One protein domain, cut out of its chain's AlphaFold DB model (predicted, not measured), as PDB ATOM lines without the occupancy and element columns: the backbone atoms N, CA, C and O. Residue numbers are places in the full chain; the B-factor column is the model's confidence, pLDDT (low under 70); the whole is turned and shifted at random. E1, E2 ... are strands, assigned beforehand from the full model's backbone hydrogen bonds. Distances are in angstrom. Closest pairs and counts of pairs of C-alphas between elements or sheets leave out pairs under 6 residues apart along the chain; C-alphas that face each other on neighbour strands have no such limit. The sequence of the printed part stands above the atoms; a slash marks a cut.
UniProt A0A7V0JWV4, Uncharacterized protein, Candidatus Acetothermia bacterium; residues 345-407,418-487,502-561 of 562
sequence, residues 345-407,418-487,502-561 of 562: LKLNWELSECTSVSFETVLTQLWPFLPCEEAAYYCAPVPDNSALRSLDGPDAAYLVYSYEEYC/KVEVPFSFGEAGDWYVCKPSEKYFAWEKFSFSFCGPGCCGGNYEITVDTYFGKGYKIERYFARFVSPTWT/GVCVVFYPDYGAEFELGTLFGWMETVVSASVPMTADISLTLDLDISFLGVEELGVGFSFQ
ATOM      1  N   LEU A 345     225.232 119.292 283.409       61.62
ATOM      2  CA  LEU A 345     225.344 119.129 281.967       61.62
ATOM      3  C   LEU A 345     223.928 119.037 281.424       61.62
ATOM      4  O   LEU A 345     223.178 118.142 281.809       61.62
ATOM      5  N   LYS A 346     223.573 119.973 280.545       73.69
ATOM      6  CA  LYS A 346     222.299 119.970 279.838       73.69
ATOM      7  C   LYS A 346     222.551 119.860 278.346       73.69
ATOM      8  O   LYS A 346     223.194 120.727 277.755       73.69
ATOM      9  N   LEU A 347     222.021 118.808 277.751       65.06
ATOM     10  CA  LEU A 347     222.016 118.580 276.320       65.06
ATOM     11  C   LEU A 347     220.575 118.737 275.843       65.06
ATOM     12  O   LEU A 347     219.685 118.085 276.377       65.06
ATOM     13  N   ASN A 348     220.338 119.624 274.880       73.75
ATOM     14  CA  ASN A 348     219.028 119.793 274.251       73.75
ATOM     15  C   ASN A 348     219.204 119.612 272.748       73.75
ATOM     16  O   ASN A 348     220.092 120.225 272.154       73.75
ATOM     17  N   TRP A 349     218.338 118.813 272.143       68.44
ATOM     18  CA  TRP A 349     218.347 118.533 270.717       68.44
ATOM     19  C   TRP A 349     216.949 118.722 270.146       68.44
ATOM     20  O   TRP A 349     215.991 118.189 270.693       68.44
ATOM     21  N   GLU A 350     216.842 119.430 269.026       73.81
ATOM     22  CA  GLU A 350     215.626 119.499 268.211       73.81
ATOM     23  C   GLU A 350     215.785 118.541 267.023       73.81
ATOM     24  O   GLU A 350     216.623 118.745 266.146       73.81
ATOM     25  N   LEU A 351     215.011 117.456 267.018       66.88
ATOM     26  CA  LEU A 351     214.972 116.457 265.945       66.88
ATOM     27  C   LEU A 351     214.142 116.936 264.747       66.88
ATOM     28  O   LEU A 351     214.388 116.541 263.610       66.88
ATOM     29  N   SER A 352     213.126 117.760 265.006       82.19
ATOM     30  CA  SER A 352     212.269 118.405 264.008       82.19
ATOM     31  C   SER A 352     211.699 119.706 264.589       82.19
ATOM     32  O   SER A 352     211.906 119.967 265.771       82.19
ATOM     33  N   GLU A 353     210.933 120.485 263.807       81.75
ATOM     34  CA  GLU A 353     210.250 121.718 264.274       81.75
ATOM     35  C   GLU A 353     209.406 121.518 265.547       81.75
ATOM     36  O   GLU A 353     209.012 122.487 266.188       81.75
ATOM     37  N   CYS A 354     209.116 120.265 265.900       82.56
ATOM     38  CA  CYS A 354     208.235 119.905 266.990       82.56
ATOM     39  C   CYS A 354     208.665 118.648 267.747       82.56
ATOM     40  O   CYS A 354     207.857 118.050 268.440       82.56
ATOM     41  N   THR A 355     209.897 118.172 267.597       75.81
ATOM     42  CA  THR A 355     210.375 117.011 268.356       75.81
ATOM     43  C   THR A 355     211.694 117.376 268.981       75.81
ATOM     44  O   THR A 355     212.619 117.726 268.255       75.81
ATOM     45  N   SER A 356     211.795 117.283 270.298       80.56
ATOM     46  CA  SER A 356     213.020 117.549 271.023       80.56
ATOM     47  C   SER A 356     213.307 116.472 272.060       80.56
ATOM     48  O   SER A 356     212.420 115.808 272.595       80.56
ATOM     49  N   VAL A 357     214.590 116.277 272.316       70.44
ATOM     50  CA  VAL A 357     215.090 115.431 273.394       70.44
ATOM     51  C   VAL A 357     215.975 116.313 274.248       70.44
ATOM     52  O   VAL A 357     216.796 117.060 273.711       70.44
ATOM     53  N   SER A 358     215.831 116.248 275.565       78.75
ATOM     54  CA  SER A 358     216.819 116.833 276.456       78.75
ATOM     55  C   SER A 358     217.246 115.883 277.557       78.75
ATOM     56  O   SER A 358     216.476 115.074 278.059       78.75
ATOM     57  N   PHE A 359     218.517 115.981 277.908       73.25
ATOM     58  CA  PHE A 359     219.120 115.288 279.027       73.25
ATOM     59  C   PHE A 359     219.744 116.339 279.932       73.25
ATOM     60  O   PHE A 359     220.500 117.193 279.467       73.25
ATOM     61  N   GLU A 360     219.429 116.292 281.217       80.69
ATOM     62  CA  GLU A 360     219.996 117.174 282.223       80.69
ATOM     63  C   GLU A 360     220.489 116.337 283.400       80.69
ATOM     64  O   GLU A 360     219.721 115.600 284.008       80.69
ATOM     65  N   THR A 361     221.774 116.448 283.724       73.44
ATOM     66  CA  THR A 361     222.369 115.814 284.905       73.44
ATOM     67  C   THR A 361     223.025 116.865 285.772       73.44
ATOM     68  O   THR A 361     223.767 117.716 285.283       73.44
ATOM     69  N   VAL A 362     222.788 116.789 287.073       74.38
ATOM     70  CA  VAL A 362     223.456 117.589 288.095       74.38
ATOM     71  C   VAL A 362     224.671 116.797 288.564       74.38
ATOM     72  O   VAL A 362     224.536 115.700 289.091       74.38
ATOM     73  N   LEU A 363     225.870 117.327 288.318       59.59
ATOM     74  CA  LEU A 363     227.133 116.646 288.633       59.59
ATOM     75  C   LEU A 363     227.676 117.013 290.008       59.59
ATOM     76  O   LEU A 363     228.482 116.284 290.579       59.59
ATOM     77  N   THR A 364     227.245 118.149 290.549       59.56
ATOM     78  CA  THR A 364     227.575 118.526 291.917       59.56
ATOM     79  C   THR A 364     226.359 118.376 292.798       59.56
ATOM     80  O   THR A 364     225.482 119.242 292.805       59.56
ATOM     81  N   GLN A 365     226.366 117.328 293.614       54.31
ATOM     82  CA  GLN A 365     225.640 117.366 294.867       54.31
ATOM     83  C   GLN A 365     226.360 118.410 295.724       54.31
ATOM     84  O   GLN A 365     227.444 118.163 296.253       54.31
ATOM     85  N   LEU A 366     225.828 119.633 295.776       48.81
ATOM     86  CA  LEU A 366     226.304 120.637 296.721       48.81
ATOM     87  C   LEU A 366     225.898 120.149 298.111       48.81
ATOM     88  O   LEU A 366     224.894 120.600 298.645       48.81
ATOM     89  N   TRP A 367     226.649 119.201 298.676       47.56
ATOM     90  CA  TRP A 367     226.586 118.900 300.098       47.56
ATOM     91  C   TRP A 367     226.901 120.211 300.823       47.56
ATOM     92  O   TRP A 367     228.031 120.695 300.723       47.56
ATOM     93  N   PRO A 368     225.958 120.819 301.561       45.38
ATOM     94  CA  PRO A 368     226.246 122.013 302.342       45.38
ATOM     95  C   PRO A 368     226.985 121.661 303.646       45.38
ATOM     96  O   PRO A 368     226.936 122.425 304.606       45.38
ATOM     97  N   PHE A 369     227.687 120.525 303.703       47.16
ATOM     98  CA  PHE A 369     228.537 120.153 304.827       47.16
ATOM     99  C   PHE A 369     229.901 120.831 304.685       47.16
ATOM    100  O   PHE A 369     230.926 120.211 304.417       47.16
ATOM    101  N   LEU A 370     229.928 122.138 304.939       44.88
ATOM    102  CA  LEU A 370     231.038 122.616 305.753       44.88
ATOM    103  C   LEU A 370     230.803 122.002 307.140       44.88
ATOM    104  O   LEU A 370     229.736 122.248 307.703       44.88
ATOM    105  N   PRO A 371     231.711 121.166 307.678       46.16
ATOM    106  CA  PRO A 371     231.564 120.656 309.032       46.16
ATOM    107  C   PRO A 371     231.367 121.853 309.963       46.16
ATOM    108  O   PRO A 371     232.235 122.718 310.086       46.16
ATOM    109  N   CYS A 372     230.195 121.927 310.591       48.69
ATOM    110  CA  CYS A 372     229.796 123.014 311.484       48.69
ATOM    111  C   CYS A 372     230.604 123.045 312.795       48.69
ATOM    112  O   CYS A 372     230.146 123.624 313.777       48.69
ATOM    113  N   GLU A 373     231.782 122.421 312.844       50.88
ATOM    114  CA  GLU A 373     232.594 122.345 314.054       50.88
ATOM    115  C   GLU A 373     233.224 123.701 314.423       50.88
ATOM    116  O   GLU A 373     233.492 123.919 315.600       50.88
ATOM    117  N   GLU A 374     233.369 124.656 313.486       47.78
ATOM    118  CA  GLU A 374     233.985 125.967 313.794       47.78
ATOM    119  C   GLU A 374     233.198 127.223 313.363       47.78
ATOM    120  O   GLU A 374     233.522 128.327 313.803       47.78
ATOM    121  N   ALA A 375     232.117 127.111 312.580       42.81
ATOM    122  CA  ALA A 375     231.335 128.269 312.125       42.81
ATOM    123  C   ALA A 375     229.945 128.326 312.782       42.81
ATOM    124  O   ALA A 375     228.923 128.113 312.136       42.81
ATOM    125  N   ALA A 376     229.900 128.675 314.070       46.19
ATOM    126  CA  ALA A 376     228.692 128.737 314.905       46.19
ATOM    127  C   ALA A 376     227.560 129.691 314.432       46.19
ATOM    128  O   ALA A 376     226.603 129.898 315.173       46.19
ATOM    129  N   TYR A 377     227.629 130.299 313.239       50.16
ATOM    130  CA  TYR A 377     226.688 131.354 312.828       50.16
ATOM    131  C   TYR A 377     226.124 131.280 311.398       50.16
ATOM    132  O   TYR A 377     225.183 132.018 311.098       50.16
ATOM    133  N   TYR A 378     226.597 130.374 310.534       46.62
ATOM    134  CA  TYR A 378     226.132 130.287 309.139       46.62
ATOM    135  C   TYR A 378     225.857 128.846 308.682       46.62
ATOM    136  O   TYR A 378     226.364 128.400 307.660       46.62
ATOM    137  N   CYS A 379     224.977 128.130 309.386       48.06
ATOM    138  CA  CYS A 379     224.247 127.028 308.756       48.06
ATOM    139  C   CYS A 379     223.212 127.662 307.818       48.06
ATOM    140  O   CYS A 379     222.122 128.055 308.251       48.06
ATOM    141  N   ALA A 380     223.589 127.882 306.559       44.56
ATOM    142  CA  ALA A 380     222.607 128.203 305.538       44.56
ATOM    143  C   ALA A 380     221.662 126.993 305.403       44.56
ATOM    144  O   ALA A 380     222.144 125.859 305.434       44.56
ATOM    145  N   PRO A 381     220.337 127.203 305.308       47.06
ATOM    146  CA  PRO A 381     219.408 126.115 305.032       47.06
ATOM    147  C   PRO A 381     219.877 125.367 303.786       47.06
ATOM    148  O   PRO A 381     220.334 126.012 302.839       47.06
ATOM    149  N   VAL A 382     219.770 124.035 303.810       48.12
ATOM    150  CA  VAL A 382     219.976 123.170 302.641       48.12
ATOM    151  C   VAL A 382     219.235 123.820 301.474       48.12
ATOM    152  O   VAL A 382     218.005 123.911 301.532       48.12
ATOM    153  N   PRO A 383     219.921 124.365 300.455       46.34
ATOM    154  CA  PRO A 383     219.208 124.839 299.298       46.34
ATOM    155  C   PRO A 383     218.718 123.576 298.594       46.34
ATOM    156  O   PRO A 383     219.500 122.899 297.937       46.34
ATOM    157  N   ASP A 384     217.414 123.308 298.684       52.81
ATOM    158  CA  ASP A 384     216.657 122.449 297.752       52.81
ATOM    159  C   ASP A 384     216.995 122.772 296.270       52.81
ATOM    160  O   ASP A 384     216.738 121.990 295.364       52.81
ATOM    161  N   ASN A 385     217.613 123.929 296.012       52.62
ATOM    162  CA  ASN A 385     217.841 124.552 294.714       52.62
ATOM    163  C   ASN A 385     218.775 123.808 293.742       52.62
ATOM    164  O   ASN A 385     218.965 124.312 292.635       52.62
ATOM    165  N   SER A 386     219.411 122.693 294.119       63.31
ATOM    166  CA  SER A 386     220.227 121.911 293.173       63.31
ATOM    167  C   SER A 386     219.579 120.616 292.699       63.31
ATOM    168  O   SER A 386     220.048 120.071 291.704       63.31
ATOM    169  N   ALA A 387     218.539 120.117 293.372       67.44
ATOM    170  CA  ALA A 387     217.810 118.955 292.874       67.44
ATOM    171  C   ALA A 387     216.913 119.381 291.701       67.44
ATOM    172  O   ALA A 387     216.292 120.445 291.735       67.44
ATOM    173  N   LEU A 388     216.833 118.556 290.657       77.81
ATOM    174  CA  LEU A 388     215.941 118.812 289.517       77.81
ATOM    175  C   LEU A 388     214.470 118.616 289.900       77.81
ATOM    176  O   LEU A 388     213.580 119.207 289.288       77.81
ATOM    177  N   ARG A 389     214.235 117.766 290.903       87.31
ATOM    178  CA  ARG A 389     212.930 117.400 291.447       87.31
ATOM    179  C   ARG A 389     213.123 116.821 292.848       87.31
ATOM    180  O   ARG A 389     214.164 116.221 293.123       87.31
ATOM    181  N   SER A 390     212.135 116.990 293.716       88.44
ATOM    182  CA  SER A 390     212.097 116.339 295.023       88.44
ATOM    183  C   SER A 390     210.729 115.722 295.275       88.44
ATOM    184  O   SER A 390     209.715 116.263 294.837       88.44
ATOM    185  N   LEU A 391     210.726 114.584 295.967       84.50
ATOM    186  CA  LEU A 391     209.532 113.897 296.447       84.50
ATOM    187  C   LEU A 391     209.636 113.688 297.955       84.50
ATOM    188  O   LEU A 391     210.713 113.393 298.482       84.50
ATOM    189  N   ASP A 392     208.506 113.819 298.637       86.94
ATOM    190  CA  ASP A 392     208.389 113.515 300.059       86.94
ATOM    191  C   ASP A 392     207.932 112.057 300.228       86.94
ATOM    192  O   ASP A 392     207.056 111.582 299.507       86.94
ATOM    193  N   GLY A 393     208.530 111.333 301.177       80.69
ATOM    194  CA  GLY A 393     208.108 109.975 301.512       80.69
ATOM    195  C   GLY A 393     206.710 109.900 302.119       80.69
ATOM    196  O   GLY A 393     206.242 110.867 302.726       80.69
ATOM    197  N   PRO A 394     206.041 108.737 301.990       77.75
ATOM    198  CA  PRO A 394     204.682 108.550 302.497       77.75
ATOM    199  C   PRO A 394     204.620 108.608 304.031       77.75
ATOM    200  O   PRO A 394     203.577 108.925 304.603       77.75
ATOM    201  N   ASP A 395     205.741 108.324 304.697       77.06
ATOM    202  CA  ASP A 395     205.850 108.335 306.147       77.06
ATOM    203  C   ASP A 395     206.214 109.735 306.659       77.06
ATOM    204  O   ASP A 395     207.267 110.296 306.352       77.06
ATOM    205  N   ALA A 396     205.351 110.297 307.504       65.00
ATOM    206  CA  ALA A 396     205.663 111.485 308.290       65.00
ATOM    207  C   ALA A 396     206.282 111.074 309.632       65.00
ATOM    208  O   ALA A 396     205.669 110.359 310.425       65.00
ATOM    209  N   ALA A 397     207.480 111.576 309.918       59.91
ATOM    210  CA  ALA A 397     208.007 111.591 311.268       59.91
ATOM    211  C   ALA A 397     207.316 112.707 312.065       59.91
ATOM    212  O   ALA A 397     207.283 113.875 311.663       59.91
ATOM    213  N   TYR A 398     206.770 112.331 313.219       50.62
ATOM    214  CA  TYR A 398     206.250 113.273 314.198       50.62
ATOM    215  C   TYR A 398     207.357 113.583 315.196       50.62
ATOM    216  O   TYR A 398     207.777 112.717 315.960       50.62
ATOM    217  N   LEU A 399     207.812 114.831 315.214       54.62
ATOM    218  CA  LEU A 399     208.540 115.352 316.363       54.62
ATOM    219  C   LEU A 399     207.518 115.777 317.411       54.62
ATOM    220  O   LEU A 399     206.772 116.733 317.192       54.62
ATOM    221  N   VAL A 400     207.489 115.057 318.530       52.31
ATOM    222  CA  VAL A 400     206.713 115.438 319.711       52.31
ATOM    223  C   VAL A 400     207.668 116.065 320.713       52.31
ATOM    224  O   VAL A 400     208.518 115.382 321.281       52.31
ATOM    225  N   TYR A 401     207.529 117.369 320.929       51.28
ATOM    226  CA  TYR A 401     208.119 118.029 322.089       51.28
ATOM    227  C   TYR A 401     207.092 117.965 323.218       51.28
ATOM    228  O   TYR A 401     206.169 118.774 323.232       51.28
ATOM    229  N   SER A 402     207.224 116.994 324.126       45.41
ATOM    230  CA  SER A 402     206.436 116.973 325.363       45.41
ATOM    231  C   SER A 402     207.252 117.574 326.502       45.41
ATOM    232  O   SER A 402     208.351 117.101 326.798       45.41
ATOM    233  N   TYR A 403     206.710 118.591 327.167       42.31
ATOM    234  CA  TYR A 403     207.216 119.034 328.465       42.31
ATOM    235  C   TYR A 403     206.816 117.984 329.513       42.31
ATOM    236  O   TYR A 403     205.695 118.009 330.013       42.31
ATOM    237  N   GLU A 404     207.696 117.034 329.835       43.31
ATOM    238  CA  GLU A 404     207.494 116.133 330.979       43.31
ATOM    239  C   GLU A 404     208.449 116.505 332.113       43.31
ATOM    240  O   GLU A 404     209.552 115.984 332.264       43.31
ATOM    241  N   GLU A 405     207.986 117.422 332.959       44.94
ATOM    242  CA  GLU A 405     208.414 117.458 334.347       44.94
ATOM    243  C   GLU A 405     207.729 116.282 335.065       44.94
ATOM    244  O   GLU A 405     206.528 116.312 335.307       44.94
ATOM    245  N   TYR A 406     208.503 115.237 335.380       40.75
ATOM    246  CA  TYR A 406     208.153 114.166 336.322       40.75
ATOM    247  C   TYR A 406     206.813 113.435 336.080       40.75
ATOM    248  O   TYR A 406     205.793 113.760 336.684       40.75
ATOM    249  N   CYS A 407     206.857 112.305 335.376       30.08
ATOM    250  CA  CYS A 407     206.035 111.148 335.735       30.08
ATOM    251  C   CYS A 407     206.912 109.897 335.693       30.08
ATOM    252  O   CYS A 407     207.267 109.384 334.639       30.08
ATOM    253  N   LYS A 418     212.156 108.130 322.495       47.53
ATOM    254  CA  LYS A 418     212.063 109.569 322.781       47.53
ATOM    255  C   LYS A 418     213.490 110.114 322.943       47.53
ATOM    256  O   LYS A 418     214.199 109.745 323.876       47.53
ATOM    257  N   VAL A 419     213.911 111.014 322.057       45.09
ATOM    258  CA  VAL A 419     215.156 111.779 322.224       45.09
ATOM    259  C   VAL A 419     214.880 112.926 323.200       45.09
ATOM    260  O   VAL A 419     214.246 113.915 322.837       45.09
ATOM    261  N   GLU A 420     215.322 112.794 324.451       42.94
ATOM    262  CA  GLU A 420     215.215 113.866 325.449       42.94
ATOM    263  C   GLU A 420     216.192 115.008 325.127       42.94
ATOM    264  O   GLU A 420     217.406 114.808 325.039       42.94
ATOM    265  N   VAL A 421     215.675 116.231 324.982       46.78
ATOM    266  CA  VAL A 421     216.481 117.446 324.787       46.78
ATOM    267  C   VAL A 421     216.319 118.340 326.028       46.78
ATOM    268  O   VAL A 421     215.198 118.747 326.333       46.78
ATOM    269  N   PRO A 422     217.391 118.682 326.766       44.12
ATOM    270  CA  PRO A 422     217.277 119.337 328.067       44.12
ATOM    271  C   PRO A 422     217.169 120.865 327.929       44.12
ATOM    272  O   PRO A 422     218.150 121.579 328.121       44.12
ATOM    273  N   PHE A 423     215.988 121.397 327.606       52.31
ATOM    274  CA  PHE A 423     215.707 122.839 327.699       52.31
ATOM    275  C   PHE A 423     214.284 123.093 328.217       52.31
ATOM    276  O   PHE A 423     213.312 122.677 327.596       52.31
ATOM    277  N   SER A 424     214.155 123.804 329.346       46.12
ATOM    278  CA  SER A 424     212.863 124.184 329.932       46.12
ATOM    279  C   SER A 424     212.365 125.510 329.346       46.12
ATOM    280  O   SER A 424     212.898 126.573 329.673       46.12
ATOM    281  N   PHE A 425     211.327 125.461 328.516       50.66
ATOM    282  CA  PHE A 425     210.491 126.624 328.207       50.66
ATOM    283  C   PHE A 425     209.235 126.553 329.082       50.66
ATOM    284  O   PHE A 425     208.628 125.495 329.200       50.66
ATOM    285  N   GLY A 426     208.874 127.656 329.742       48.22
ATOM    286  CA  GLY A 426     207.709 127.699 330.628       48.22
ATOM    287  C   GLY A 426     206.393 127.460 329.877       48.22
ATOM    288  O   GLY A 426     206.192 128.037 328.814       48.22
ATOM    289  N   GLU A 427     205.532 126.612 330.449       50.25
ATOM    290  CA  GLU A 427     204.081 126.442 330.206       50.25
ATOM    291  C   GLU A 427     203.559 126.559 328.750       50.25
ATOM    292  O   GLU A 427     202.425 126.987 328.524       50.25
ATOM    293  N   ALA A 428     204.340 126.165 327.743       48.78
ATOM    294  CA  ALA A 428     203.927 126.208 326.339       48.78
ATOM    295  C   ALA A 428     203.604 124.795 325.829       48.78
ATOM    296  O   ALA A 428     204.422 123.890 325.958       48.78
ATOM    297  N   GLY A 429     202.399 124.625 325.271       53.66
ATOM    298  CA  GLY A 429     201.863 123.338 324.814       53.66
ATOM    299  C   GLY A 429     202.695 122.636 323.738       53.66
ATOM    300  O   GLY A 429     203.546 123.250 323.098       53.66
ATOM    301  N   ASP A 430     202.421 121.345 323.544       52.16
ATOM    302  CA  ASP A 430     203.137 120.489 322.596       52.16
ATOM    303  C   ASP A 430     203.048 121.039 321.164       52.16
ATOM    304  O   ASP A 430     201.961 121.287 320.629       52.16
ATOM    305  N   TRP A 431     204.204 121.195 320.521       53.91
ATOM    306  CA  TRP A 431     204.293 121.558 319.110       53.91
ATOM    307  C   TRP A 431     204.616 120.306 318.304       53.91
ATOM    308  O   TRP A 431     205.651 119.676 318.517       53.91
ATOM    309  N   TYR A 432     203.740 119.968 317.361       54.56
ATOM    310  CA  TYR A 432     203.952 118.875 316.418       54.56
ATOM    311  C   TYR A 432     204.471 119.458 315.112       54.56
ATOM    312  O   TYR A 432     203.773 120.226 314.445       54.56
ATOM    313  N   VAL A 433     205.694 119.094 314.737       64.50
ATOM    314  CA  VAL A 433     206.210 119.382 313.399       64.50
ATOM    315  C   VAL A 433     206.157 118.086 312.605       64.50
ATOM    316  O   VAL A 433     206.931 117.167 312.863       64.50
ATOM    317  N   CYS A 434     205.235 118.013 311.645       67.75
ATOM    318  CA  CYS A 434     205.178 116.909 310.695       67.75
ATOM    319  C   CYS A 434     206.210 117.165 309.593       67.75
ATOM    320  O   CYS A 434     206.082 118.129 308.829       67.75
ATOM    321  N   LYS A 435     207.240 116.322 309.519       76.62
ATOM    322  CA  LYS A 435     208.176 116.282 308.389       76.62
ATOM    323  C   LYS A 435     208.237 114.863 307.836       76.62
ATOM    324  O   LYS A 435     208.140 113.926 308.621       76.62
ATOM    325  N   PRO A 436     208.385 114.687 306.518       78.25
ATOM    326  CA  PRO A 436     208.530 113.358 305.946       78.25
ATOM    327  C   PRO A 436     209.839 112.738 306.451       78.25
ATOM    328  O   PRO A 436     210.879 113.403 306.441       78.25
ATOM    329  N   SER A 437     209.782 111.500 306.945       81.62
ATOM    330  CA  SER A 437     210.949 110.762 307.459       81.62
ATOM    331  C   SER A 437     211.962 110.445 306.358       81.62
ATOM    332  O   SER A 437     213.149 110.264 306.636       81.62
ATOM    333  N   GLU A 438     211.485 110.421 305.115       86.69
ATOM    334  CA  GLU A 438     212.249 110.163 303.907       86.69
ATOM    335  C   GLU A 438     212.031 111.293 302.897       86.69
ATOM    336  O   GLU A 438     210.919 111.793 302.733       86.69
ATOM    337  N   LYS A 439     213.100 111.698 302.216       89.25
ATOM    338  CA  LYS A 439     213.041 112.574 301.044       89.25
ATOM    339  C   LYS A 439     213.772 111.932 299.887       89.25
ATOM    340  O   LYS A 439     214.804 111.298 300.087       89.25
ATOM    341  N   TYR A 440     213.281 112.158 298.681       89.19
ATOM    342  CA  TYR A 440     213.916 111.689 297.459       89.19
ATOM    343  C   TYR A 440     214.294 112.890 296.611       89.19
ATOM    344  O   TYR A 440     213.493 113.806 296.429       89.19
ATOM    345  N   PHE A 441     215.525 112.899 296.112       88.25
ATOM    346  CA  PHE A 441     216.035 113.977 295.272       88.25
ATOM    347  C   PHE A 441     216.452 113.417 293.922       88.25
ATOM    348  O   PHE A 441     217.281 112.505 293.859       88.25
ATOM    349  N   ALA A 442     215.904 113.987 292.849       87.38
ATOM    350  CA  ALA A 442     216.359 113.714 291.498       87.38
ATOM    351  C   ALA A 442     217.550 114.591 291.141       87.38
ATOM    352  O   ALA A 442     217.511 115.821 291.255       87.38
ATOM    353  N   TRP A 443     218.577 113.939 290.617       83.12
ATOM    354  CA  TRP A 443     219.797 114.575 290.131       83.12
ATOM    355  C   TRP A 443     219.898 114.500 288.610       83.12
ATOM    356  O   TRP A 443     220.688 115.220 288.008       83.12
ATOM    357  N   GLU A 444     219.067 113.671 287.980       81.88
ATOM    358  CA  GLU A 444     219.016 113.488 286.535       81.88
ATOM    359  C   GLU A 444     217.592 113.608 286.018       81.88
ATOM    360  O   GLU A 444     216.634 113.189 286.670       81.88
ATOM    361  N   LYS A 445     217.478 114.174 284.819       89.06
ATOM    362  CA  LYS A 445     216.244 114.318 284.065       89.06
ATOM    363  C   LYS A 445     216.497 113.934 282.613       89.06
ATOM    364  O   LYS A 445     217.352 114.509 281.943       89.06
ATOM    365  N   PHE A 446     215.700 113.006 282.114       85.81
ATOM    366  CA  PHE A 446     215.549 112.731 280.694       85.81
ATOM    367  C   PHE A 446     214.191 113.257 280.239       85.81
ATOM    368  O   PHE A 446     213.176 112.932 280.840       85.81
ATOM    369  N   SER A 447     214.165 114.068 279.193       89.19
ATOM    370  CA  SER A 447     212.957 114.689 278.665       89.19
ATOM    371  C   SER A 447     212.814 114.368 277.188       89.19
ATOM    372  O   SER A 447     213.747 114.547 276.401       89.19
ATOM    373  N   PHE A 448     211.630 113.920 276.801       88.06
ATOM    374  CA  PHE A 448     211.250 113.694 275.418       88.06
ATOM    375  C   PHE A 448     209.994 114.501 275.123       88.06
ATOM    376  O   PHE A 448     208.958 114.270 275.741       88.06
ATOM    377  N   SER A 449     210.073 115.433 274.178       91.19
ATOM    378  CA  SER A 449     208.929 116.228 273.744       91.19
ATOM    379  C   SER A 449     208.674 116.014 272.261       91.19
ATOM    380  O   SER A 449     209.596 116.020 271.444       91.19
ATOM    381  N   PHE A 450     207.421 115.792 271.887       89.50
ATOM    382  CA  PHE A 450     207.027 115.686 270.493       89.50
ATOM    383  C   PHE A 450     205.645 116.273 270.250       89.50
ATOM    384  O   PHE A 450     204.720 116.152 271.049       89.50
ATOM    385  N   CYS A 451     205.507 116.884 269.087       91.56
ATOM    386  CA  CYS A 451     204.329 117.580 268.633       91.56
ATOM    387  C   CYS A 451     203.982 117.125 267.209       91.56
ATOM    388  O   CYS A 451     204.843 116.687 266.440       91.56
ATOM    389  N   GLY A 452     202.706 117.222 266.849       87.31
ATOM    390  CA  GLY A 452     202.240 116.934 265.498       87.31
ATOM    391  C   GLY A 452     200.893 117.584 265.204       87.31
ATOM    392  O   GLY A 452     200.244 118.096 266.114       87.31
ATOM    393  N   PRO A 453     200.446 117.583 263.938       87.88
ATOM    394  CA  PRO A 453     199.185 118.209 263.569       87.88
ATOM    395  C   PRO A 453     198.007 117.508 264.256       87.88
ATOM    396  O   PRO A 453     197.846 116.289 264.162       87.88
ATOM    397  N   GLY A 454     197.168 118.285 264.936       85.25
ATOM    398  CA  GLY A 454     195.930 117.796 265.535       85.25
ATOM    399  C   GLY A 454     194.827 117.585 264.493       85.25
ATOM    400  O   GLY A 454     194.748 118.295 263.489       85.25
ATOM    401  N   CYS A 455     193.917 116.637 264.746       78.50
ATOM    402  CA  CYS A 455     192.798 116.328 263.841       78.50
ATOM    403  C   CYS A 455     191.850 117.515 263.584       78.50
ATOM    404  O   CYS A 455     191.161 117.535 262.564       78.50
ATOM    405  N   CYS A 456     191.800 118.489 264.496       84.25
ATOM    406  CA  CYS A 456     190.848 119.602 264.476       84.25
ATOM    407  C   CYS A 456     191.512 120.978 264.292       84.25
ATOM    408  O   CYS A 456     190.902 122.001 264.609       84.25
ATOM    409  N   GLY A 457     192.742 121.009 263.773       82.81
ATOM    410  CA  GLY A 457     193.585 122.206 263.752       82.81
ATOM    411  C   GLY A 457     194.447 122.324 265.012       82.81
ATOM    412  O   GLY A 457     194.215 121.627 265.996       82.81
ATOM    413  N   GLY A 458     195.473 123.176 264.951       88.19
ATOM    414  CA  GLY A 458     196.520 123.258 265.974       88.19
ATOM    415  C   GLY A 458     197.489 122.070 265.939       88.19
ATOM    416  O   GLY A 458     197.379 121.184 265.088       88.19
ATOM    417  N   ASN A 459     198.428 122.056 266.883       91.94
ATOM    418  CA  ASN A 459     199.343 120.940 267.100       91.94
ATOM    419  C   ASN A 459     199.039 120.290 268.450       91.94
ATOM    420  O   ASN A 459     198.781 121.002 269.419       91.94
ATOM    421  N   TYR A 460     199.050 118.958 268.511       91.19
ATOM    422  CA  TYR A 460     199.184 118.284 269.796       91.19
ATOM    423  C   TYR A 460     200.634 118.394 270.261       91.19
ATOM    424  O   TYR A 460     201.539 118.456 269.430       91.19
ATOM    425  N   GLU A 461     200.844 118.384 271.567       94.62
ATOM    426  CA  GLU A 461     202.157 118.413 272.204       94.62
ATOM    427  C   GLU A 461     202.156 117.396 273.339       94.62
ATOM    428  O   GLU A 461     201.210 117.343 274.122       94.62
ATOM    429  N   ILE A 462     203.173 116.546 273.392       90.62
ATOM    430  CA  ILE A 462     203.360 115.550 274.441       90.62
ATOM    431  C   ILE A 462     204.781 115.708 274.960       90.62
ATOM    432  O   ILE A 462     205.722 115.658 274.173       90.62
ATOM    433  N   THR A 463     204.929 115.850 276.272       94.56
ATOM    434  CA  THR A 463     206.218 115.874 276.959       94.56
ATOM    435  C   THR A 463     206.252 114.767 278.002       94.56
ATOM    436  O   THR A 463     205.318 114.607 278.784       94.56
ATOM    437  N   VAL A 464     207.331 113.993 277.994       93.12
ATOM    438  CA  VAL A 464     207.615 112.923 278.948       93.12
ATOM    439  C   VAL A 464     208.923 113.262 279.641       93.12
ATOM    440  O   VAL A 464     209.979 113.235 279.012       93.12
ATOM    441  N   ASP A 465     208.846 113.575 280.926       94.69
ATOM    442  CA  ASP A 465     209.975 113.893 281.788       94.69
ATOM    443  C   ASP A 465     210.195 112.752 282.780       94.69
ATOM    444  O   ASP A 465     209.357 112.502 283.636       94.69
ATOM    445  N   THR A 466     211.328 112.069 282.690       92.19
ATOM    446  CA  THR A 466     211.725 111.002 283.609       92.19
ATOM    447  C   THR A 466     212.878 111.468 284.485       92.19
ATOM    448  O   THR A 466     213.905 111.922 283.982       92.19
ATOM    449  N   TYR A 467     212.716 111.323 285.793       92.88
ATOM    450  CA  TYR A 467     213.645 111.747 286.826       92.88
ATOM    451  C   TYR A 467     214.313 110.542 287.491       92.88
ATOM    452  O   TYR A 467     213.649 109.555 287.818       92.88
ATOM    453  N   PHE A 468     215.618 110.648 287.737       89.38
ATOM    454  CA  PHE A 468     216.407 109.634 288.439       89.38
ATOM    455  C   PHE A 468     217.117 110.262 289.639       89.38
ATOM    456  O   PHE A 468     217.609 111.395 289.573       89.38
ATOM    457  N   GLY A 469     217.134 109.538 290.756       89.69
ATOM    458  CA  GLY A 469     217.480 110.087 292.057       89.69
ATOM    459  C   GLY A 469     217.802 109.044 293.117       89.69
ATOM    460  O   GLY A 469     217.932 107.855 292.835       89.69
ATOM    461  N   LYS A 470     217.936 109.522 294.356       88.81
ATOM    462  CA  LYS A 470     218.192 108.698 295.545       88.81
ATOM    463  C   LYS A 470     217.293 109.098 296.703       88.81
ATOM    464  O   LYS A 470     216.789 110.225 296.732       88.81
ATOM    465  N   GLY A 471     217.112 108.178 297.646       88.94
ATOM    466  CA  GLY A 471     216.408 108.430 298.896       88.94
ATOM    467  C   GLY A 471     217.345 108.837 300.022       88.94
ATOM    468  O   GLY A 471     218.500 108.422 300.072       88.94
ATOM    469  N   TYR A 472     216.823 109.640 300.941       87.88
ATOM    470  CA  TYR A 472     217.521 110.095 302.131       87.88
ATOM    471  C   TYR A 472     216.613 109.978 303.349       87.88
ATOM    472  O   TYR A 472     215.470 110.435 303.323       87.88
ATOM    473  N   LYS A 473     217.122 109.381 304.428       85.19
ATOM    474  CA  LYS A 473     216.430 109.279 305.722       85.19
ATOM    475  C   LYS A 473     216.871 110.395 306.649       85.19
ATOM    476  O   LYS A 473     218.045 110.765 306.666       85.19
ATOM    477  N   ILE A 474     215.933 110.896 307.452       80.69
ATOM    478  CA  ILE A 474     216.272 111.792 308.557       80.69
ATOM    479  C   ILE A 474     217.160 111.035 309.547       80.69
ATOM    480  O   ILE A 474     216.742 110.032 310.121       80.69
ATOM    481  N   GLU A 475     218.360 111.556 309.792       79.25
ATOM    482  CA  GLU A 475     219.222 111.096 310.882       79.25
ATOM    483  C   GLU A 475     219.086 111.978 312.124       79.25
ATOM    484  O   GLU A 475     219.155 111.486 313.251       79.25
ATOM    485  N   ARG A 476     218.939 113.297 311.937       76.00
ATOM    486  CA  ARG A 476     218.953 114.282 313.029       76.00
ATOM    487  C   ARG A 476     217.983 115.425 312.770       76.00
ATOM    488  O   ARG A 476     217.549 115.666 311.649       76.00
ATOM    489  N   TYR A 477     217.678 116.170 313.825       71.94
ATOM    490  CA  TYR A 477     216.945 117.426 313.736       71.94
ATOM    491  C   TYR A 477     217.761 118.545 314.364       71.94
ATOM    492  O   TYR A 477     218.260 118.407 315.482       71.94
ATOM    493  N   PHE A 478     217.850 119.673 313.669       69.38
ATOM    494  CA  PHE A 478     218.437 120.895 314.202       69.38
ATOM    495  C   PHE A 478     217.338 121.913 314.486       69.38
ATOM    496  O   PHE A 478     216.503 122.188 313.629       69.38
ATOM    497  N   ALA A 479     217.354 122.511 315.676       67.81
ATOM    498  CA  ALA A 479     216.492 123.636 316.020       67.81
ATOM    499  C   ALA A 479     217.320 124.926 316.023       67.81
ATOM    500  O   ALA A 479     218.320 125.026 316.736       67.81
ATOM    501  N   ARG A 480     216.909 125.928 315.238       67.75
ATOM    502  CA  ARG A 480     217.492 127.275 315.276       67.75
ATOM    503  C   ARG A 480     216.507 128.244 315.905       67.75
ATOM    504  O   ARG A 480     215.389 128.403 315.419       67.75
ATOM    505  N   PHE A 481     216.959 128.943 316.936       64.12
ATOM    506  CA  PHE A 481     216.222 130.044 317.541       64.12
ATOM    507  C   PHE A 481     216.473 131.318 316.732       64.12
ATOM    508  O   PHE A 481     217.610 131.774 316.613       64.12
ATOM    509  N   VAL A 482     215.416 131.885 316.158       64.38
ATOM    510  CA  VAL A 482     215.459 133.172 315.464       64.38
ATOM    511  C   VAL A 482     214.716 134.180 316.329       64.38
ATOM    512  O   VAL A 482     213.494 134.122 316.470       64.38
ATOM    513  N   SER A 483     215.468 135.093 316.947       64.25
ATOM    514  CA  SER A 483     214.874 136.241 317.630       64.25
ATOM    515  C   SER A 483     214.522 137.312 316.589       64.25
ATOM    516  O   SER A 483     215.423 137.757 315.874       64.25
ATOM    517  N   PRO A 484     213.259 137.768 316.496       61.16
ATOM    518  CA  PRO A 484     212.848 138.788 315.531       61.16
ATOM    519  C   PRO A 484     213.476 140.168 315.788       61.16
ATOM    520  O   PRO A 484     213.381 141.045 314.933       61.16
ATOM    521  N   THR A 485     214.112 140.384 316.946       64.00
ATOM    522  CA  THR A 485     214.730 141.666 317.323       64.00
ATOM    523  C   THR A 485     216.254 141.683 317.222       64.00
ATOM    524  O   THR A 485     216.853 142.728 317.469       64.00
ATOM    525  N   TRP A 486     216.903 140.573 316.850       56.62
ATOM    526  CA  TRP A 486     218.361 140.559 316.730       56.62
ATOM    527  C   TRP A 486     218.797 141.267 315.444       56.62
ATOM    528  O   TRP A 486     218.561 140.786 314.336       56.62
ATOM    529  N   THR A 487     219.423 142.434 315.600       61.62
ATOM    530  CA  THR A 487     220.112 143.116 314.503       61.62
ATOM    531  C   THR A 487     221.580 142.672 314.486       61.62
ATOM    532  O   THR A 487     222.172 142.550 315.559       61.62
ATOM    533  N   GLY A 502     208.241 135.935 321.729       57.62
ATOM    534  CA  GLY A 502     208.391 136.124 320.279       57.62
ATOM    535  C   GLY A 502     209.530 135.369 319.586       57.62
ATOM    536  O   GLY A 502     209.784 135.648 318.418       57.62
ATOM    537  N   VAL A 503     210.223 134.427 320.233       58.62
ATOM    538  CA  VAL A 503     211.232 133.610 319.535       58.62
ATOM    539  C   VAL A 503     210.582 132.579 318.618       58.62
ATOM    540  O   VAL A 503     209.804 131.735 319.057       58.62
ATOM    541  N   CYS A 504     210.941 132.624 317.335       57.16
ATOM    542  CA  CYS A 504     210.583 131.593 316.372       57.16
ATOM    543  C   CYS A 504     211.640 130.485 316.406       57.16
ATOM    544  O   CYS A 504     212.820 130.740 316.159       57.16
ATOM    545  N   VAL A 505     211.223 129.251 316.688       61.41
ATOM    546  CA  VAL A 505     212.068 128.063 316.519       61.41
ATOM    547  C   VAL A 505     211.829 127.513 315.120       61.41
ATOM    548  O   VAL A 505     210.702 127.170 314.772       61.41
ATOM    549  N   VAL A 506     212.880 127.446 314.306       68.38
ATOM    550  CA  VAL A 506     212.827 126.804 312.989       68.38
ATOM    551  C   VAL A 506     213.553 125.470 313.077       68.38
ATOM    552  O   VAL A 506     214.729 125.431 313.442       68.38
ATOM    553  N   PHE A 507     212.845 124.390 312.753       67.56
ATOM    554  CA  PHE A 507     213.401 123.041 312.704       67.56
ATOM    555  C   PHE A 507     213.876 122.705 311.291       67.56
ATOM    556  O   PHE A 507     213.130 122.876 310.322       67.56
ATOM    557  N   TYR A 508     215.097 122.188 311.197       73.69
ATOM    558  CA  TYR A 508     215.706 121.695 309.969       73.69
ATOM    559  C   TYR A 508     215.974 120.192 310.134       73.69
ATOM    560  O   TYR A 508     216.810 119.828 310.966       73.69
ATOM    561  N   PRO A 509     215.248 119.313 309.418       73.00
ATOM    562  CA  PRO A 509     215.614 117.903 309.346       73.00
ATOM    563  C   PRO A 509     216.957 117.748 308.623       73.00
ATOM    564  O   PRO A 509     217.207 118.418 307.619       73.00
ATOM    565  N   ASP A 510     217.805 116.871 309.147       78.06
ATOM    566  CA  ASP A 510     219.076 116.468 308.554       78.06
ATOM    567  C   ASP A 510     218.909 115.106 307.888       78.06
ATOM    568  O   ASP A 510     218.761 114.081 308.560       78.06
ATOM    569  N   TYR A 511     218.886 115.115 306.561       77.56
ATOM    570  CA  TYR A 511     218.739 113.930 305.727       77.56
ATOM    571  C   TYR A 511     220.131 113.359 305.403       77.56
ATOM    572  O   TYR A 511     220.642 113.554 304.303       77.56
ATOM    573  N   GLY A 512     220.768 112.721 306.391       73.44
ATOM    574  CA  GLY A 512     222.169 112.277 306.307       73.44
ATOM    575  C   GLY A 512     222.376 110.878 305.716       73.44
ATOM    576  O   GLY A 512     223.396 110.626 305.076       73.44
ATOM    577  N   ALA A 513     221.403 109.977 305.887       77.00
ATOM    578  CA  ALA A 513     221.517 108.585 305.457       77.00
ATOM    579  C   ALA A 513     220.954 108.401 304.044       77.00
ATOM    580  O   ALA A 513     219.738 108.321 303.860       77.00
ATOM    581  N   GLU A 514     221.842 108.309 303.058       84.94
ATOM    582  CA  GLU A 514     221.502 107.947 301.679       84.94
ATOM    583  C   GLU A 514     221.107 106.465 301.568       84.94
ATOM    584  O   GLU A 514     221.699 105.598 302.217       84.94
ATOM    585  N   PHE A 515     220.120 106.163 300.724       84.75
ATOM    586  CA  PHE A 515     219.761 104.799 300.354       84.75
ATOM    587  C   PHE A 515     219.320 104.692 298.890       84.75
ATOM    588  O   PHE A 515     218.765 105.625 298.303       84.75
ATOM    589  N   GLU A 516     219.559 103.519 298.308       87.06
ATOM    590  CA  GLU A 516     219.151 103.195 296.943       87.06
ATOM    591  C   GLU A 516     217.639 102.929 296.874       87.06
ATOM    592  O   GLU A 516     217.081 102.223 297.716       87.06
ATOM    593  N   LEU A 517     216.974 103.465 295.844       86.12
ATOM    594  CA  LEU A 517     215.523 103.320 295.642       86.12
ATOM    595  C   LEU A 517     215.094 101.882 295.295       86.12
ATOM    596  O   LEU A 517     213.914 101.549 295.373       86.12
ATOM    597  N   GLY A 518     216.034 101.032 294.868       84.50
ATOM    598  CA  GLY A 518     215.739  99.686 294.367       84.50
ATOM    599  C   GLY A 518     215.029  99.670 293.006       84.50
ATOM    600  O   GLY A 518     214.557  98.620 292.570       84.50
ATOM    601  N   THR A 519     214.944 100.816 292.331       84.44
ATOM    602  CA  THR A 519     214.401 100.968 290.979       84.44
ATOM    603  C   THR A 519     215.513 100.954 289.930       84.44
ATOM    604  O   THR A 519     216.683 101.198 290.227       84.44
ATOM    605  N   LEU A 520     215.161 100.665 288.673       75.50
ATOM    606  CA  LEU A 520     216.124 100.647 287.569       75.50
ATOM    607  C   LEU A 520     216.757 102.042 287.393       75.50
ATOM    608  O   LEU A 520     216.037 103.009 287.157       75.50
ATOM    609  N   PHE A 521     218.085 102.134 287.516       76.69
ATOM    610  CA  PHE A 521     218.873 103.384 287.474       76.69
ATOM    611  C   PHE A 521     218.497 104.423 288.538       76.69
ATOM    612  O   PHE A 521     218.724 105.615 288.339       76.69
ATOM    613  N   GLY A 522     217.867 104.004 289.639       84.19
ATOM    614  CA  GLY A 522     217.306 104.954 290.599       84.19
ATOM    615  C   GLY A 522     216.165 105.778 289.997       84.19
ATOM    616  O   GLY A 522     216.006 106.947 290.343       84.19
ATOM    617  N   TRP A 523     215.389 105.204 289.065       92.12
ATOM    618  CA  TRP A 523     214.164 105.822 288.557       92.12
ATOM    619  C   TRP A 523     213.279 106.266 289.722       92.12
ATOM    620  O   TRP A 523     212.898 105.459 290.573       92.12
ATOM    621  N   MET A 524     212.986 107.560 289.758       93.75
ATOM    622  CA  MET A 524     212.251 108.196 290.839       93.75
ATOM    623  C   MET A 524     210.830 108.533 290.395       93.75
ATOM    624  O   MET A 524     209.874 108.253 291.113       93.75
ATOM    625  N   GLU A 525     210.688 109.135 289.216       95.50
ATOM    626  CA  GLU A 525     209.416 109.693 288.760       95.50
ATOM    627  C   GLU A 525     209.381 109.825 287.239       95.50
ATOM    628  O   GLU A 525     210.403 110.078 286.602       95.50
ATOM    629  N   THR A 526     208.203 109.681 286.644       94.25
ATOM    630  CA  THR A 526     207.922 110.032 285.257       94.25
ATOM    631  C   THR A 526     206.669 110.894 285.203       94.25
ATOM    632  O   THR A 526     205.578 110.443 285.546       94.25
ATOM    633  N   VAL A 527     206.835 112.111 284.693       95.56
ATOM    634  CA  VAL A 527     205.777 113.089 284.464       95.56
ATOM    635  C   VAL A 527     205.467 113.133 282.972       95.56
ATOM    636  O   VAL A 527     206.321 113.449 282.146       95.56
ATOM    637  N   VAL A 528     204.230 112.817 282.612       92.38
ATOM    638  CA  VAL A 528     203.711 112.911 281.249       92.38
ATOM    639  C   VAL A 528     202.720 114.061 281.196       92.38
ATOM    640  O   VAL A 528     201.711 114.034 281.890       92.38
ATOM    641  N   SER A 529     202.971 115.035 280.330       96.06
ATOM    642  CA  SER A 529     202.006 116.079 279.987       96.06
ATOM    643  C   SER A 529     201.641 115.961 278.514       96.06
ATOM    644  O   SER A 529     202.500 115.772 277.654       96.06
ATOM    645  N   ALA A 530     200.353 116.027 278.203       92.81
ATOM    646  CA  ALA A 530     199.846 115.980 276.845       92.81
ATOM    647  C   ALA A 530     198.768 117.041 276.650       92.81
ATOM    648  O   ALA A 530     197.833 117.155 277.436       92.81
ATOM    649  N   SER A 531     198.869 117.792 275.561       95.31
ATOM    650  CA  SER A 531     197.888 118.776 275.123       95.31
ATOM    651  C   SER A 531     197.423 118.401 273.725       95.31
ATOM    652  O   SER A 531     198.226 118.324 272.797       95.31
ATOM    653  N   VAL A 532     196.129 118.127 273.562       91.31
ATOM    654  CA  VAL A 532     195.534 117.732 272.280       91.31
ATOM    655  C   VAL A 532     194.460 118.748 271.889       91.31
ATOM    656  O   VAL A 532     193.437 118.839 272.573       91.31
ATOM    657  N   PRO A 533     194.631 119.500 270.786       90.31
ATOM    658  CA  PRO A 533     193.625 120.453 270.344       90.31
ATOM    659  C   PRO A 533     192.377 119.711 269.856       90.31
ATOM    660  O   PRO A 533     192.423 118.869 268.955       90.31
ATOM    661  N   MET A 534     191.237 120.029 270.467       87.81
ATOM    662  CA  MET A 534     189.925 119.510 270.074       87.81
ATOM    663  C   MET A 534     189.233 120.426 269.065       87.81
ATOM    664  O   MET A 534     188.437 119.958 268.253       87.81
ATOM    665  N   THR A 535     189.520 121.726 269.131       88.94
ATOM    666  CA  THR A 535     189.087 122.769 268.190       88.94
ATOM    667  C   THR A 535     190.168 123.855 268.118       88.94
ATOM    668  O   THR A 535     191.183 123.741 268.798       88.94
ATOM    669  N   ALA A 536     189.944 124.923 267.346       87.38
ATOM    670  CA  ALA A 536     190.860 126.067 267.300       87.38
ATOM    671  C   ALA A 536     191.057 126.755 268.668       87.38
ATOM    672  O   ALA A 536     192.139 127.271 268.924       87.38
ATOM    673  N   ASP A 537     190.044 126.705 269.540       92.12
ATOM    674  CA  ASP A 537     190.000 127.482 270.788       92.12
ATOM    675  C   ASP A 537     189.986 126.593 272.046       92.12
ATOM    676  O   ASP A 537     189.940 127.100 273.165       92.12
ATOM    677  N   ILE A 538     189.972 125.262 271.884       89.19
ATOM    678  CA  ILE A 538     189.809 124.294 272.982       89.19
ATOM    679  C   ILE A 538     190.825 123.167 272.832       89.19
ATOM    680  O   ILE A 538     190.792 122.447 271.829       89.19
ATOM    681  N   SER A 539     191.626 122.946 273.871       92.12
ATOM    682  CA  SER A 539     192.547 121.811 273.988       92.12
ATOM    683  C   SER A 539     192.219 120.961 275.212       92.12
ATOM    684  O   SER A 539     191.895 121.491 276.272       92.12
ATOM    685  N   LEU A 540     192.304 119.641 275.063       90.12
ATOM    686  CA  LEU A 540     192.288 118.682 276.164       90.12
ATOM    687  C   LEU A 540     193.706 118.585 276.731       90.12
ATOM    688  O   LEU A 540     194.632 118.328 275.965       90.12
ATOM    689  N   THR A 541     193.867 118.759 278.040       94.75
ATOM    690  CA  THR A 541     195.139 118.529 278.734       94.75
ATOM    691  C   THR A 541     195.059 117.251 279.561       94.75
ATOM    692  O   THR A 541     194.030 116.950 280.170       94.75
ATOM    693  N   LEU A 542     196.136 116.480 279.553       91.94
ATOM    694  CA  LEU A 542     196.333 115.292 280.367       91.94
ATOM    695  C   LEU A 542     197.685 115.437 281.054       91.94
ATOM    696  O   LEU A 542     198.693 115.563 280.367       91.94
ATOM    697  N   ASP A 543     197.687 115.354 282.374       95.00
ATOM    698  CA  ASP A 543     198.886 115.364 283.201       95.00
ATOM    699  C   ASP A 543     198.886 114.073 284.026       95.00
ATOM    700  O   ASP A 543     197.888 113.727 284.659       95.00
ATOM    701  N   LEU A 544     199.967 113.309 283.962       92.06
ATOM    702  CA  LEU A 544     200.123 112.040 284.662       92.06
ATOM    703  C   LEU A 544     201.486 112.023 285.336       92.06
ATOM    704  O   LEU A 544     202.506 112.102 284.657       92.06
ATOM    705  N   ASP A 545     201.483 111.868 286.650       95.25
ATOM    706  CA  ASP A 545     202.681 111.758 287.466       95.25
ATOM    707  C   ASP A 545     202.747 110.357 288.091       95.25
ATOM    708  O   ASP A 545     201.833 109.936 288.812       95.25
ATOM    709  N   ILE A 546     203.789 109.598 287.748       91.44
ATOM    710  CA  ILE A 546     204.027 108.250 288.266       91.44
ATOM    711  C   ILE A 546     205.407 108.215 288.904       91.44
ATOM    712  O   ILE A 546     206.415 108.328 288.211       91.44
ATOM    713  N   SER A 547     205.451 107.956 290.202       94.62
ATOM    714  CA  SER A 547     206.670 107.742 290.969       94.62
ATOM    715  C   SER A 547     206.890 106.255 291.268       94.62
ATOM    716  O   SER A 547     206.033 105.398 291.019       94.62
ATOM    717  N   PHE A 548     208.032 105.924 291.868       90.25
ATOM    718  CA  PHE A 548     208.255 104.587 292.427       90.25
ATOM    719  C   PHE A 548     207.316 104.238 293.597       90.25
ATOM    720  O   PHE A 548     207.204 103.064 293.954       90.25
ATOM    721  N   LEU A 549     206.618 105.227 294.167       90.31
ATOM    722  CA  LEU A 549     205.580 105.046 295.185       90.31
ATOM    723  C   LEU A 549     204.195 104.770 294.569       90.31
ATOM    724  O   LEU A 549     203.297 104.296 295.268       90.31
ATOM    725  N   GLY A 550     204.016 104.999 293.262       91.56
ATOM    726  CA  GLY A 550     202.769 104.754 292.540       91.56
ATOM    727  C   GLY A 550     202.337 105.929 291.665       91.56
ATOM    728  O   GLY A 550     203.157 106.697 291.181       91.56
ATOM    729  N   VAL A 551     201.031 106.045 291.408       91.31
ATOM    730  CA  VAL A 551     200.462 107.200 290.687       91.31
ATOM    731  C   VAL A 551     200.234 108.326 291.692       91.31
ATOM    732  O   VAL A 551     199.388 108.175 292.573       91.31
ATOM    733  N   GLU A 552     200.961 109.432 291.543       89.31
ATOM    734  CA  GLU A 552     200.884 110.602 292.429       89.31
ATOM    735  C   GLU A 552     199.769 111.556 291.989       89.31
ATOM    736  O   GLU A 552     198.953 112.008 292.795       89.31
ATOM    737  N   GLU A 553     199.684 111.812 290.681       91.81
ATOM    738  CA  GLU A 553     198.713 112.735 290.103       91.81
ATOM    739  C   GLU A 553     198.177 112.220 288.761       91.81
ATOM    740  O   GLU A 553     198.908 111.710 287.913       91.81
ATOM    741  N   LEU A 554     196.865 112.367 288.560       92.44
ATOM    742  CA  LEU A 554     196.213 112.219 287.262       92.44
ATOM    743  C   LEU A 554     195.281 113.416 287.050       92.44
ATOM    744  O   LEU A 554     194.151 113.445 287.544       92.44
ATOM    745  N   GLY A 555     195.769 114.401 286.305       92.25
ATOM    746  CA  GLY A 555     195.031 115.573 285.870       92.25
ATOM    747  C   GLY A 555     194.411 115.355 284.492       92.25
ATOM    748  O   GLY A 555     195.083 114.970 283.540       92.25
ATOM    749  N   VAL A 556     193.113 115.629 284.357       92.75
ATOM    750  CA  VAL A 556     192.451 115.760 283.051       92.75
ATOM    751  C   VAL A 556     191.766 117.116 283.020       92.75
ATOM    752  O   VAL A 556     190.874 117.383 283.830       92.75
ATOM    753  N   GLY A 557     192.186 117.977 282.100       92.88
ATOM    754  CA  GLY A 557     191.764 119.370 282.029       92.88
ATOM    755  C   GLY A 557     191.362 119.812 280.629       92.88
ATOM    756  O   GLY A 557     191.517 119.098 279.642       92.88
ATOM    757  N   PHE A 558     190.818 121.025 280.550       93.56
ATOM    758  CA  PHE A 558     190.561 121.715 279.291       93.56
ATOM    759  C   PHE A 558     191.190 123.105 279.356       93.56
ATOM    760  O   PHE A 558     190.994 123.825 280.337       93.56
ATOM    761  N   SER A 559     191.908 123.487 278.305       92.00
ATOM    762  CA  SER A 559     192.450 124.833 278.116       92.00
ATOM    763  C   SER A 559     191.670 125.550 277.019       92.00
ATOM    764  O   SER A 559     191.376 124.958 275.978       92.00
ATOM    765  N   PHE A 560     191.325 126.814 277.264       90.06
ATOM    766  CA  PHE A 560     190.569 127.661 276.344       90.06
ATOM    767  C   PHE A 560     191.428 128.866 275.946       90.06
ATOM    768  O   PHE A 560     191.895 129.595 276.824       90.06
ATOM    769  N   GLN A 561     191.627 129.092 274.646       82.50
ATOM    770  CA  GLN A 561     192.214 130.330 274.117       82.50
ATOM    771  C   GLN A 561     191.092 131.191 273.524       82.50
ATOM    772  O   GLN A 561     190.306 130.692 272.725       82.50
TER     773      GLN A 561
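This is residues 345 to 407, 418 to 487 and 502 to 561 of the 562 residues of an uncharacterized protein of Candidatus Acetothermia bacterium (UniProt A0A7V0JWV4). One long, twisted antiparallel sheet is broad at one end, where the hairpin E1-E2, the long hairpin E6-E7 and the strands E11, E12 and E13 lie, and narrows past the bends of E6 and E7, where the short strands E3 and E10 are its edges. Beyond this narrow end two small two-stranded pairs, E4-E5 and E8-E9, spread away from each other, and a long loop, residues 363 to 388, leaves E2 and folds back to E3, with residues 372 to 377 sticking out. The printed part has 193 residues with no named helix and thirteen named strands, E1 to E13 in order along the chain, and its class is all strand. The nine-stranded sheet is branched, and its neighbour pairs are antiparallel, as are E4-E5 and E8-E9. The whole is loose, with a radius of gyration of the C-alphas of 22.9 A, and elongated, with spans of 73 by 41 by 34 A.

In the large sheet, E6, residues 438 to 453, is the longest strand by residues and measures 43.2 A; its C-alpha 438 is at (212.249, 110.163, 303.907). E7, residues 459 to 473, measures 43.8 A. E1, residues 345 to 352, measures 22.2 A from C-alpha 345 at (225.344, 119.129, 281.967), and E2, residues 355 to 362, measures 23.7 A. E11, residues 523 to 533, measures 31.1 A; E12, residues 538 to 547, 29.7 A; and E13, residues 550 to 560, 30.6 A, ending with C-alpha 560 at (190.569, 127.661, 276.344). E3, residues 389 to 392, and E10, residues 513 to 515, are short. Of the small sheets, one has E4, residues 396 to 400, and E5, residues 432 to 436; the other has E8, residues 476 to 482, and E9, residues 504 to 510, of 19.4 and 19.0 A.

E6 and E7 form a hairpin at 169 degrees, with N 446 and O 466 2.8 A apart, within hydrogen-bond range. E6 bends by 64 degrees at residue 443, and E7 by 50 degrees at residue 470. On one side of E6 lie E2, beside residues 443 to 450, and E3, beside residues 439 to 442; E7 is on the other side. N 358 and O 447 of E2 and E6 are 2.8 A apart, and N 391 and O 440 of E3 and E6 2.9 A. E1 forms a hairpin with E2, with N 347 and O 359 2.8 A apart. On the side of E7 away from E6 lie E10, with N 473 and O 513 2.9 A apart, and E11, with N 463 and O 529 2.8 A apart. E11, E12 and E13 are a meander, each strand the antiparallel neighbour of the one before: N 528 and O 544 are 2.8 A apart, N 541 and O 557 2.9 A. E5 runs on into E6 at 55 degrees, and E9 into E10 at 45 degrees. In the small sheets N 397 and O 435 of E4 and E5 are 2.8 A apart, and N 480 and O 506 of E8 and E9 2.9 A. The closest C-alphas of E5 and E9, those of Lys 435 and Pro 509, are 7.7 A apart; E4 and E8 are apart.

The two C-alphas farthest apart, those of Tyr 406 and Gly 457, are 74.5 A apart. Residues 408 to 417 and 488 to 501 are not printed, with gaps of 14.4 A between C-alphas 407 and 418 and 14.8 A between C-alphas 487 and 502. The link from E2 to E3 is long, with 26 residues. The mean pLDDT of the printed part is 73.8; 74 residues are under 70, among them residues 363 to 387, 396 to 407, 418 to 434, 478 to 487 and 502 to 507.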